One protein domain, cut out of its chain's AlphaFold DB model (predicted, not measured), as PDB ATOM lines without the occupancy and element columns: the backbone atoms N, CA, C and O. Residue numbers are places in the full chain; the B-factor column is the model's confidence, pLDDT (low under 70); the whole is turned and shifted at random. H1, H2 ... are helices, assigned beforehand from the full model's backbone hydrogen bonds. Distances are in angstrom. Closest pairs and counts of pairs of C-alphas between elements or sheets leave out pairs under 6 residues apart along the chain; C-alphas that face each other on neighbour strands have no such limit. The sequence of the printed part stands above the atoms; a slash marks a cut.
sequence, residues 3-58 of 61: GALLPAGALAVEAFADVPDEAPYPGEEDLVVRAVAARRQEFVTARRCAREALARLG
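AT A GLANCE: This is residues 3 to 58 of the 61 residues of a protein of Micromonospora aurantiaca (UniProt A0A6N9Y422). One long helix, H2, makes the middle of the model; the long stretch of residues 3 to 28, with no named element, runs beside it from near its last residues to near its first. The short helix H1 then follows, and a tight turn leads from it into H2. The printed part has 56 residues with two named helices, H1 then H2, and no named strand; its class is all helix, though only 24 residues are in named elements. It is loose, with a radius of gyration of the C-alphas of 12.8 A, and elongated, spanning 38 by 22 by 15 A.

HOW THE PARTS SIT: H2, residues 37 to 56, only just touches H1, residues 29 to 32, with 3 pairs of C-alphas within 8 A. The closest C-alphas are those of Val 32 and Arg 40, 5.6 A apart, and H2 touches H1 with residues 39 to 43 alone. In H2 every O i to N i+4 pair is within hydrogen-bond range; H1 is too short for such a pair.

IN THESE COORDINATES: H2 is 28.9 A long, from C-alpha 37 at (-44.105, 17.221, -8.317) to C-alpha 56 at (-48.245, 19.077, 20.229). H1, 5.7 A long, begins at C-alpha 29, (-47.685, 28.145, -2.025).

THE WHOLE: The C-alphas farthest apart, those of Ala 8 and Arg 34, are 38.0 A apart. The printed part has no cut, the link from H1 to H2 is tight, and no printed residue is under 70 in pLDDT.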
ATOM      1  N   GLY A   3     -37.517   9.927  16.537       91.88
ATOM      2  CA  GLY A   3     -37.940  10.230  17.907       91.88
ATOM      3  C   GLY A   3     -37.211   9.431  18.994       91.88
ATOM      4  O   GLY A   3     -37.000   9.951  20.082       91.88
ATOM      5  N   ALA A   4     -36.749   8.213  18.698       93.62
ATOM      6  CA  ALA A   4     -35.991   7.394  19.651       93.62
ATOM      7  C   ALA A   4     -34.568   7.924  19.926       93.62
ATOM      8  O   ALA A   4     -33.916   7.472  20.864       93.62
ATOM      9  N   LEU A   5     -34.082   8.856  19.101       95.62
ATOM     10  CA  LEU A   5     -32.753   9.464  19.217       95.62
ATOM     11  C   LEU A   5     -32.791  10.832  19.912       95.62
ATOM     12  O   LEU A   5     -31.741  11.436  20.129       95.62
ATOM     13  N   LEU A   6     -33.985  11.350  20.213       93.94
ATOM     14  CA  LEU A   6     -34.172  12.704  20.721       93.94
ATOM     15  C   LEU A   6     -34.198  12.748  22.258       93.94
ATOM     16  O   LEU A   6     -34.675  11.811  22.900       93.94
ATOM     17  N   PRO A   7     -33.718  13.845  22.875       94.75
ATOM     18  CA  PRO A   7     -33.881  14.063  24.310       94.75
ATOM     19  C   PRO A   7     -35.356  14.303  24.668       94.75
ATOM     20  O   PRO A   7     -36.143  14.734  23.831       94.75
ATOM     21  N   ALA A   8     -35.716  14.131  25.944       88.44
ATOM     22  CA  ALA A   8     -37.100  14.263  26.428       88.44
ATOM     23  C   ALA A   8     -37.768  15.626  26.137       88.44
ATOM     24  O   ALA A   8     -38.991  15.717  26.113       88.44
ATOM     25  N   GLY A   9     -36.979  16.685  25.924       88.81
ATOM     26  CA  GLY A   9     -37.476  18.021  25.582       88.81
ATOM     27  C   GLY A   9     -37.712  18.266  24.088       88.81
ATOM     28  O   GLY A   9     -38.110  19.368  23.721       88.81
ATOM     29  N   ALA A  10     -37.439  17.290  23.219       93.50
ATOM     30  CA  ALA A  10     -37.603  17.419  21.776       93.50
ATOM     31  C   ALA A  10     -38.697  16.474  21.266       93.50
ATOM     32  O   ALA A  10     -38.778  15.313  21.664       93.50
ATOM     33  N   LEU A  11     -39.530  16.977  20.353       95.12
ATOM     34  CA  LEU A  11     -40.637  16.236  19.762       95.12
ATOM     35  C   LEU A  11     -40.409  16.067  18.260       95.12
ATOM     36  O   LEU A  11     -40.046  17.019  17.571       95.12
ATOM     37  N   ALA A  12     -40.651  14.858  17.756       95.88
ATOM     38  CA  ALA A  12     -40.639  14.560  16.331       95.88
ATOM     39  C   ALA A  12     -41.966  13.950  15.883       95.88
ATOM     40  O   ALA A  12     -42.575  13.144  16.586       95.88
ATOM     41  N   VAL A  13     -42.366  14.320  14.671       97.38
ATOM     42  CA  VAL A  13     -43.420  13.677  13.889       97.38
ATOM     43  C   VAL A  13     -42.790  13.307  12.551       97.38
ATOM     44  O   VAL A  13     -42.055  14.106  11.972       97.38
ATOM     45  N   GLU A  14     -43.038  12.091  12.078       97.12
ATOM     46  CA  GLU A  14     -42.485  11.583  10.822       97.12
ATOM     47  C   GLU A  14     -43.571  10.890   9.993       97.12
ATOM     48  O   GLU A  14     -44.553  10.377  10.532       97.12
ATOM     49  N   ALA A  15     -43.395  10.897   8.674       97.38
ATOM     50  CA  ALA A  15     -44.260  10.225   7.714       97.38
ATOM     51  C   ALA A  15     -43.392   9.431   6.730       97.38
ATOM     52  O   ALA A  15     -42.288   9.855   6.394       97.38
ATOM     53  N   PHE A  16     -43.895   8.280   6.282       96.56
ATOM     54  CA  PHE A  16     -43.188   7.366   5.366       96.56
ATOM     55  C   PHE A  16     -43.767   7.355   3.955       96.56
ATOM     56  O   PHE A  16     -43.293   6.617   3.096       96.56
ATOM     57  N   ALA A  17     -44.808   8.147   3.736       96.81
ATOM     58  CA  ALA A  17     -45.441   8.337   2.451       96.81
ATOM     59  C   ALA A  17     -45.965   9.767   2.374       96.81
ATOM     60  O   ALA A  17     -46.437  10.319   3.375       96.81
ATOM     61  N   ASP A  18     -45.897  10.325   1.174       98.06
ATOM     62  CA  ASP A  18     -46.595  11.554   0.844       98.06
ATOM     63  C   ASP A  18     -48.083  11.263   0.639       98.06
ATOM     64  O   ASP A  18     -48.466  10.194   0.152       98.06
ATOM     65  N   VAL A  19     -48.928  12.229   0.992       96.19
ATOM     66  CA  VAL A  19     -50.343  12.191   0.628       96.19
ATOM     67  C   VAL A  19     -50.472  12.766  -0.787       96.19
ATOM     68  O   VAL A  19     -50.062  13.907  -1.018       96.19
ATOM     69  N   PRO A  20     -51.007  12.003  -1.760       92.81
ATOM     70  CA  PRO A  20     -51.205  12.510  -3.112       92.81
ATOM     71  C   PRO A  20     -52.070  13.770  -3.111       92.81
ATOM     72  O   PRO A  20     -53.073  13.836  -2.406       92.81
ATOM     73  N   ASP A  21     -51.664  14.758  -3.908       91.69
ATOM     74  CA  ASP A  21     -52.381  16.022  -4.112       91.69
ATOM     75  C   ASP A  21     -52.670  16.834  -2.834       91.69
ATOM     76  O   ASP A  21     -53.531  17.716  -2.834       91.69
ATOM     77  N   GLU A  22     -51.920  16.595  -1.749       97.06
ATOM     78  CA  GLU A  22     -51.994  17.423  -0.546       97.06
ATOM     79  C   GLU A  22     -51.622  18.877  -0.881       97.06
ATOM     80  O   GLU A  22     -50.581  19.172  -1.484       97.06
ATOM     81  N   ALA A  23     -52.502  19.806  -0.511       97.00
ATOM     82  CA  ALA A  23     -52.262  21.220  -0.728       97.00
ATOM     83  C   ALA A  23     -51.198  21.747   0.258       97.00
ATOM     84  O   ALA A  23     -51.200  21.354   1.428       97.00
ATOM     85  N   PRO A  24     -50.307  22.661  -0.172       97.75
ATOM     86  CA  PRO A  24     -49.471  23.417   0.755       97.75
ATOM     87  C   PRO A  24     -50.344  24.213   1.731       97.75
ATOM     88  O   PRO A  24     -51.490  24.552   1.429       97.75
ATOM     89  N   TYR A  25     -49.799  24.506   2.908       97.50
ATOM     90  CA  TYR A  25     -50.491  25.333   3.892       97.50
ATOM     91  C   TYR A  25     -50.562  26.790   3.419       97.50
ATOM     92  O   TYR A  25     -49.662  27.209   2.682       97.50
ATOM     93  N   PRO A  26     -51.564  27.576   3.855       97.06
ATOM     94  CA  PRO A  26     -51.653  28.983   3.489       97.06
ATOM     95  C   PRO A  26     -50.347  29.740   3.766       97.06
ATOM     96  O   PRO A  26     -49.835  29.733   4.887       97.06
ATOM     97  N   GLY A  27     -49.810  30.394   2.739       96.19
ATOM     98  CA  GLY A  27     -48.540  31.125   2.775       96.19
ATOM     99  C   GLY A  27     -47.315  30.303   2.352       96.19
ATOM    100  O   GLY A  27     -46.228  30.867   2.215       96.19
ATOM    101  N   GLU A  28     -47.453  28.996   2.121       97.81
ATOM    102  CA  GLU A  28     -46.371  28.132   1.630       97.81
ATOM    103  C   GLU A  28     -46.408  27.923   0.102       97.81
ATOM    104  O   GLU A  28     -45.474  27.344  -0.457       97.81
ATOM    105  N   GLU A  29     -47.450  28.388  -0.594       97.56
ATOM    106  CA  GLU A  29     -47.685  28.145  -2.025       97.56
ATOM    107  C   GLU A  29     -46.510  28.602  -2.901       97.56
ATOM    108  O   GLU A  29     -46.025  27.839  -3.747       97.56
ATOM    109  N   ASP A  30     -46.012  29.817  -2.661       97.75
ATOM    110  CA  ASP A  30     -44.937  30.435  -3.445       97.75
ATOM    111  C   ASP A  30     -43.595  29.708  -3.284       97.75
ATOM    112  O   ASP A  30     -42.753  29.732  -4.185       97.75
ATOM    113  N   LEU A  31     -43.402  28.995  -2.168       98.00
ATOM    114  CA  LEU A  31     -42.179  28.230  -1.895       98.00
ATOM    115  C   LEU A  31     -42.057  26.996  -2.796       98.00
ATOM    116  O   LEU A  31     -40.951  26.510  -3.039       98.00
ATOM    117  N   VAL A  32     -43.187  26.489  -3.295       97.19
ATOM    118  CA  VAL A  32     -43.261  25.253  -4.087       97.19
ATOM    119  C   VAL A  32     -43.836  25.458  -5.487       97.19
ATOM    120  O   VAL A  32     -43.934  24.496  -6.245       97.19
ATOM    121  N   VAL A  33     -44.186  26.689  -5.872       97.06
ATOM    122  CA  VAL A  33     -44.852  26.977  -7.156       97.06
ATOM    123  C   VAL A  33     -44.019  26.568  -8.378       97.06
ATOM    124  O   VAL A  33     -44.568  26.166  -9.399       97.06
ATOM    125  N   ARG A  34     -42.685  26.611  -8.271       97.94
ATOM    126  CA  ARG A  34     -41.753  26.187  -9.336       97.94
ATOM    127  C   ARG A  34     -41.144  24.803  -9.101       97.94
ATOM    128  O   ARG A  34     -40.276  24.387  -9.867       97.94
ATOM    129  N   ALA A  35     -41.535  24.117  -8.029       97.69
ATOM    130  CA  ALA A  35     -40.982  22.817  -7.686       97.69
ATOM    131  C   ALA A  35     -41.574  21.719  -8.581       97.69
ATOM    132  O   ALA A  35     -42.756  21.735  -8.920       97.69
ATOM    133  N   VAL A  36     -40.751  20.726  -8.924       97.75
ATOM    134  CA  VAL A  36     -41.239  19.482  -9.535       97.75
ATOM    135  C   VAL A  36     -42.163  18.735  -8.567       97.75
ATOM    136  O   VAL A  36     -42.034  18.885  -7.351       97.75
ATOM    137  N   ALA A  37     -43.059  17.893  -9.096       96.00
ATOM    138  CA  ALA A  37     -44.105  17.221  -8.317       96.00
ATOM    139  C   ALA A  37     -43.572  16.498  -7.067       96.00
ATOM    140  O   ALA A  37     -44.047  16.765  -5.967       96.00
ATOM    141  N   ALA A  38     -42.524  15.679  -7.214       96.12
ATOM    142  CA  ALA A  38     -41.927  14.952  -6.091       96.12
ATOM    143  C   ALA A  38     -41.396  15.891  -4.991       96.12
ATOM    144  O   ALA A  38     -41.594  15.647  -3.806       96.12
ATOM    145  N   ARG A  39     -40.772  17.016  -5.370       97.56
ATOM    146  CA  ARG A  39     -40.258  17.991  -4.399       97.56
ATOM    147  C   ARG A  39     -41.385  18.742  -3.694       97.56
ATOM    148  O   ARG A  39     -41.269  19.043  -2.510       97.56
ATOM    149  N   ARG A  40     -42.458  19.061  -4.422       97.94
ATOM    150  CA  ARG A  40     -43.659  19.670  -3.847       97.94
ATOM    151  C   ARG A  40     -44.284  18.740  -2.804       97.94
ATOM    152  O   ARG A  40     -44.571  19.207  -1.710       97.94
ATOM    153  N   GLN A  41     -44.443  17.459  -3.130       97.62
ATOM    154  CA  GLN A  41     -45.010  16.448  -2.231       97.62
ATOM    155  C   GLN A  41     -44.195  16.321  -0.940       97.62
ATOM    156  O   GLN A  41     -44.729  16.569   0.138       97.62
ATOM    157  N   GLU A  42     -42.885  16.083  -1.055       97.88
ATOM    158  CA  GLU A  42     -41.995  15.963   0.105       97.88
ATOM    159  C   GLU A  42     -42.035  17.224   0.990       97.88
ATOM    160  O   GLU A  42     -42.093  17.134   2.219       97.88
ATOM    161  N   PHE A  43     -42.034  18.417   0.377       98.38
ATOM    162  CA  PHE A  43     -42.112  19.679   1.112       98.38
ATOM    163  C   PHE A  43     -43.407  19.779   1.922       98.38
ATOM    164  O   PHE A  43     -43.356  20.094   3.112       98.38
ATOM    165  N   VAL A  44     -44.555  19.510   1.294       98.38
ATOM    166  CA  VAL A  44     -45.866  19.591   1.950       98.38
ATOM    167  C   VAL A  44     -45.942  18.595   3.110       98.38
ATOM    168  O   VAL A  44     -46.282  18.988   4.228       98.38
ATOM    169  N   THR A  45     -45.507  17.352   2.891       98.62
ATOM    170  CA  THR A  45     -45.463  16.306   3.919       98.62
ATOM    171  C   THR A  45     -44.583  16.701   5.105       98.62
ATOM    172  O   THR A  45     -45.020  16.633   6.257       98.62
ATOM    173  N   ALA A  46     -43.352  17.158   4.849       98.12
ATOM    174  CA  ALA A  46     -42.425  17.561   5.904       98.12
ATOM    175  C   ALA A  46     -42.958  18.757   6.709       98.12
ATOM    176  O   ALA A  46     -42.846  18.786   7.939       98.12
ATOM    177  N   ARG A  47     -43.582  19.730   6.036       98.31
ATOM    178  CA  ARG A  47     -44.178  20.905   6.683       98.31
ATOM    179  C   ARG A  47     -45.424  20.567   7.492       98.31
ATOM    180  O   ARG A  47     -45.579  21.108   8.588       98.31
ATOM    181  N   ARG A  48     -46.254  19.622   7.039       98.12
ATOM    182  CA  ARG A  48     -47.346  19.074   7.856       98.12
ATOM    183  C   ARG A  48     -46.807  18.439   9.137       98.12
ATOM    184  O   ARG A  48     -47.297  18.777  10.213       98.12
ATOM    185  N   CYS A  49     -45.784  17.586   9.045       97.88
ATOM    186  CA  CYS A  49     -45.154  16.982  10.225       97.88
ATOM    187  C   CYS A  49     -44.613  18.049  11.193       97.88
ATOM    188  O   CYS A  49     -44.807  17.938  12.403       97.88
ATOM    189  N   ALA A  50     -43.987  19.111  10.676       97.31
ATOM    190  CA  ALA A  50     -43.493  20.216  11.496       97.31
ATOM    191  C   ALA A  50     -44.623  20.960  12.228       97.31
ATOM    192  O   ALA A  50     -44.525  21.175  13.437       97.31
ATOM    193  N   ARG A  51     -45.715  21.309  11.534       97.75
ATOM    194  CA  ARG A  51     -46.885  21.954  12.155       97.75
ATOM    195  C   ARG A  51     -47.546  21.058  13.199       97.75
ATOM    196  O   ARG A  51     -47.905  21.538  14.268       97.75
ATOM    197  N   GLU A  52     -47.660  19.759  12.937       97.19
ATOM    198  CA  GLU A  52     -48.184  18.802  13.913       97.19
ATOM    199  C   GLU A  52     -47.291  18.716  15.161       97.19
ATOM    200  O   GLU A  52     -47.791  18.693  16.288       97.19
ATOM    201  N   ALA A  53     -45.967  18.719  14.981       96.31
ATOM    202  CA  ALA A  53     -45.031  18.733  16.096       96.31
ATOM    203  C   ALA A  53     -45.163  20.013  16.939       96.31
ATOM    204  O   ALA A  53     -45.214  19.940  18.168       96.31
ATOM    205  N   LEU A  54     -45.282  21.173  16.286       96.44
ATOM    206  CA  LEU A  54     -45.515  22.463  16.939       96.44
ATOM    207  C   LEU A  54     -46.856  22.504  17.686       96.44
ATOM    208  O   LEU A  54     -46.894  22.949  18.833       96.44
ATOM    209  N   ALA A  55     -47.923  21.960  17.098       96.62
ATOM    210  CA  ALA A  55     -49.234  21.860  17.739       96.62
ATOM    211  C   ALA A  55     -49.189  21.025  19.026       96.62
ATOM    212  O   ALA A  55     -49.748  21.426  20.047       96.62
ATOM    213  N   ARG A  56     -48.460  19.902  19.023       94.94
ATOM    214  CA  ARG A  56     -48.245  19.077  20.229       94.94
ATOM    215  C   ARG A  56     -47.431  19.798  21.310       94.94
ATOM    216  O   ARG A  56     -47.563  19.464  22.483       94.94
ATOM    217  N   LEU A  57     -46.619  20.784  20.927       93.69
ATOM    218  CA  LEU A  57     -45.899  21.678  21.839       93.69
ATOM    219  C   LEU A  57     -46.728  22.902  22.274       93.69
ATOM    220  O   LEU A  57     -46.234  23.718  23.049       93.69
ATOM    221  N   GLY A  58     -47.976  23.032  21.810       95.94
ATOM    222  CA  GLY A  58     -48.887  24.118  22.183       95.94
ATOM    223  C   GLY A  58     -48.798  25.371  21.307       95.94
ATOM    224  O   GLY A  58     -49.351  26.404  21.682       95.94
TER     225      GLY A  58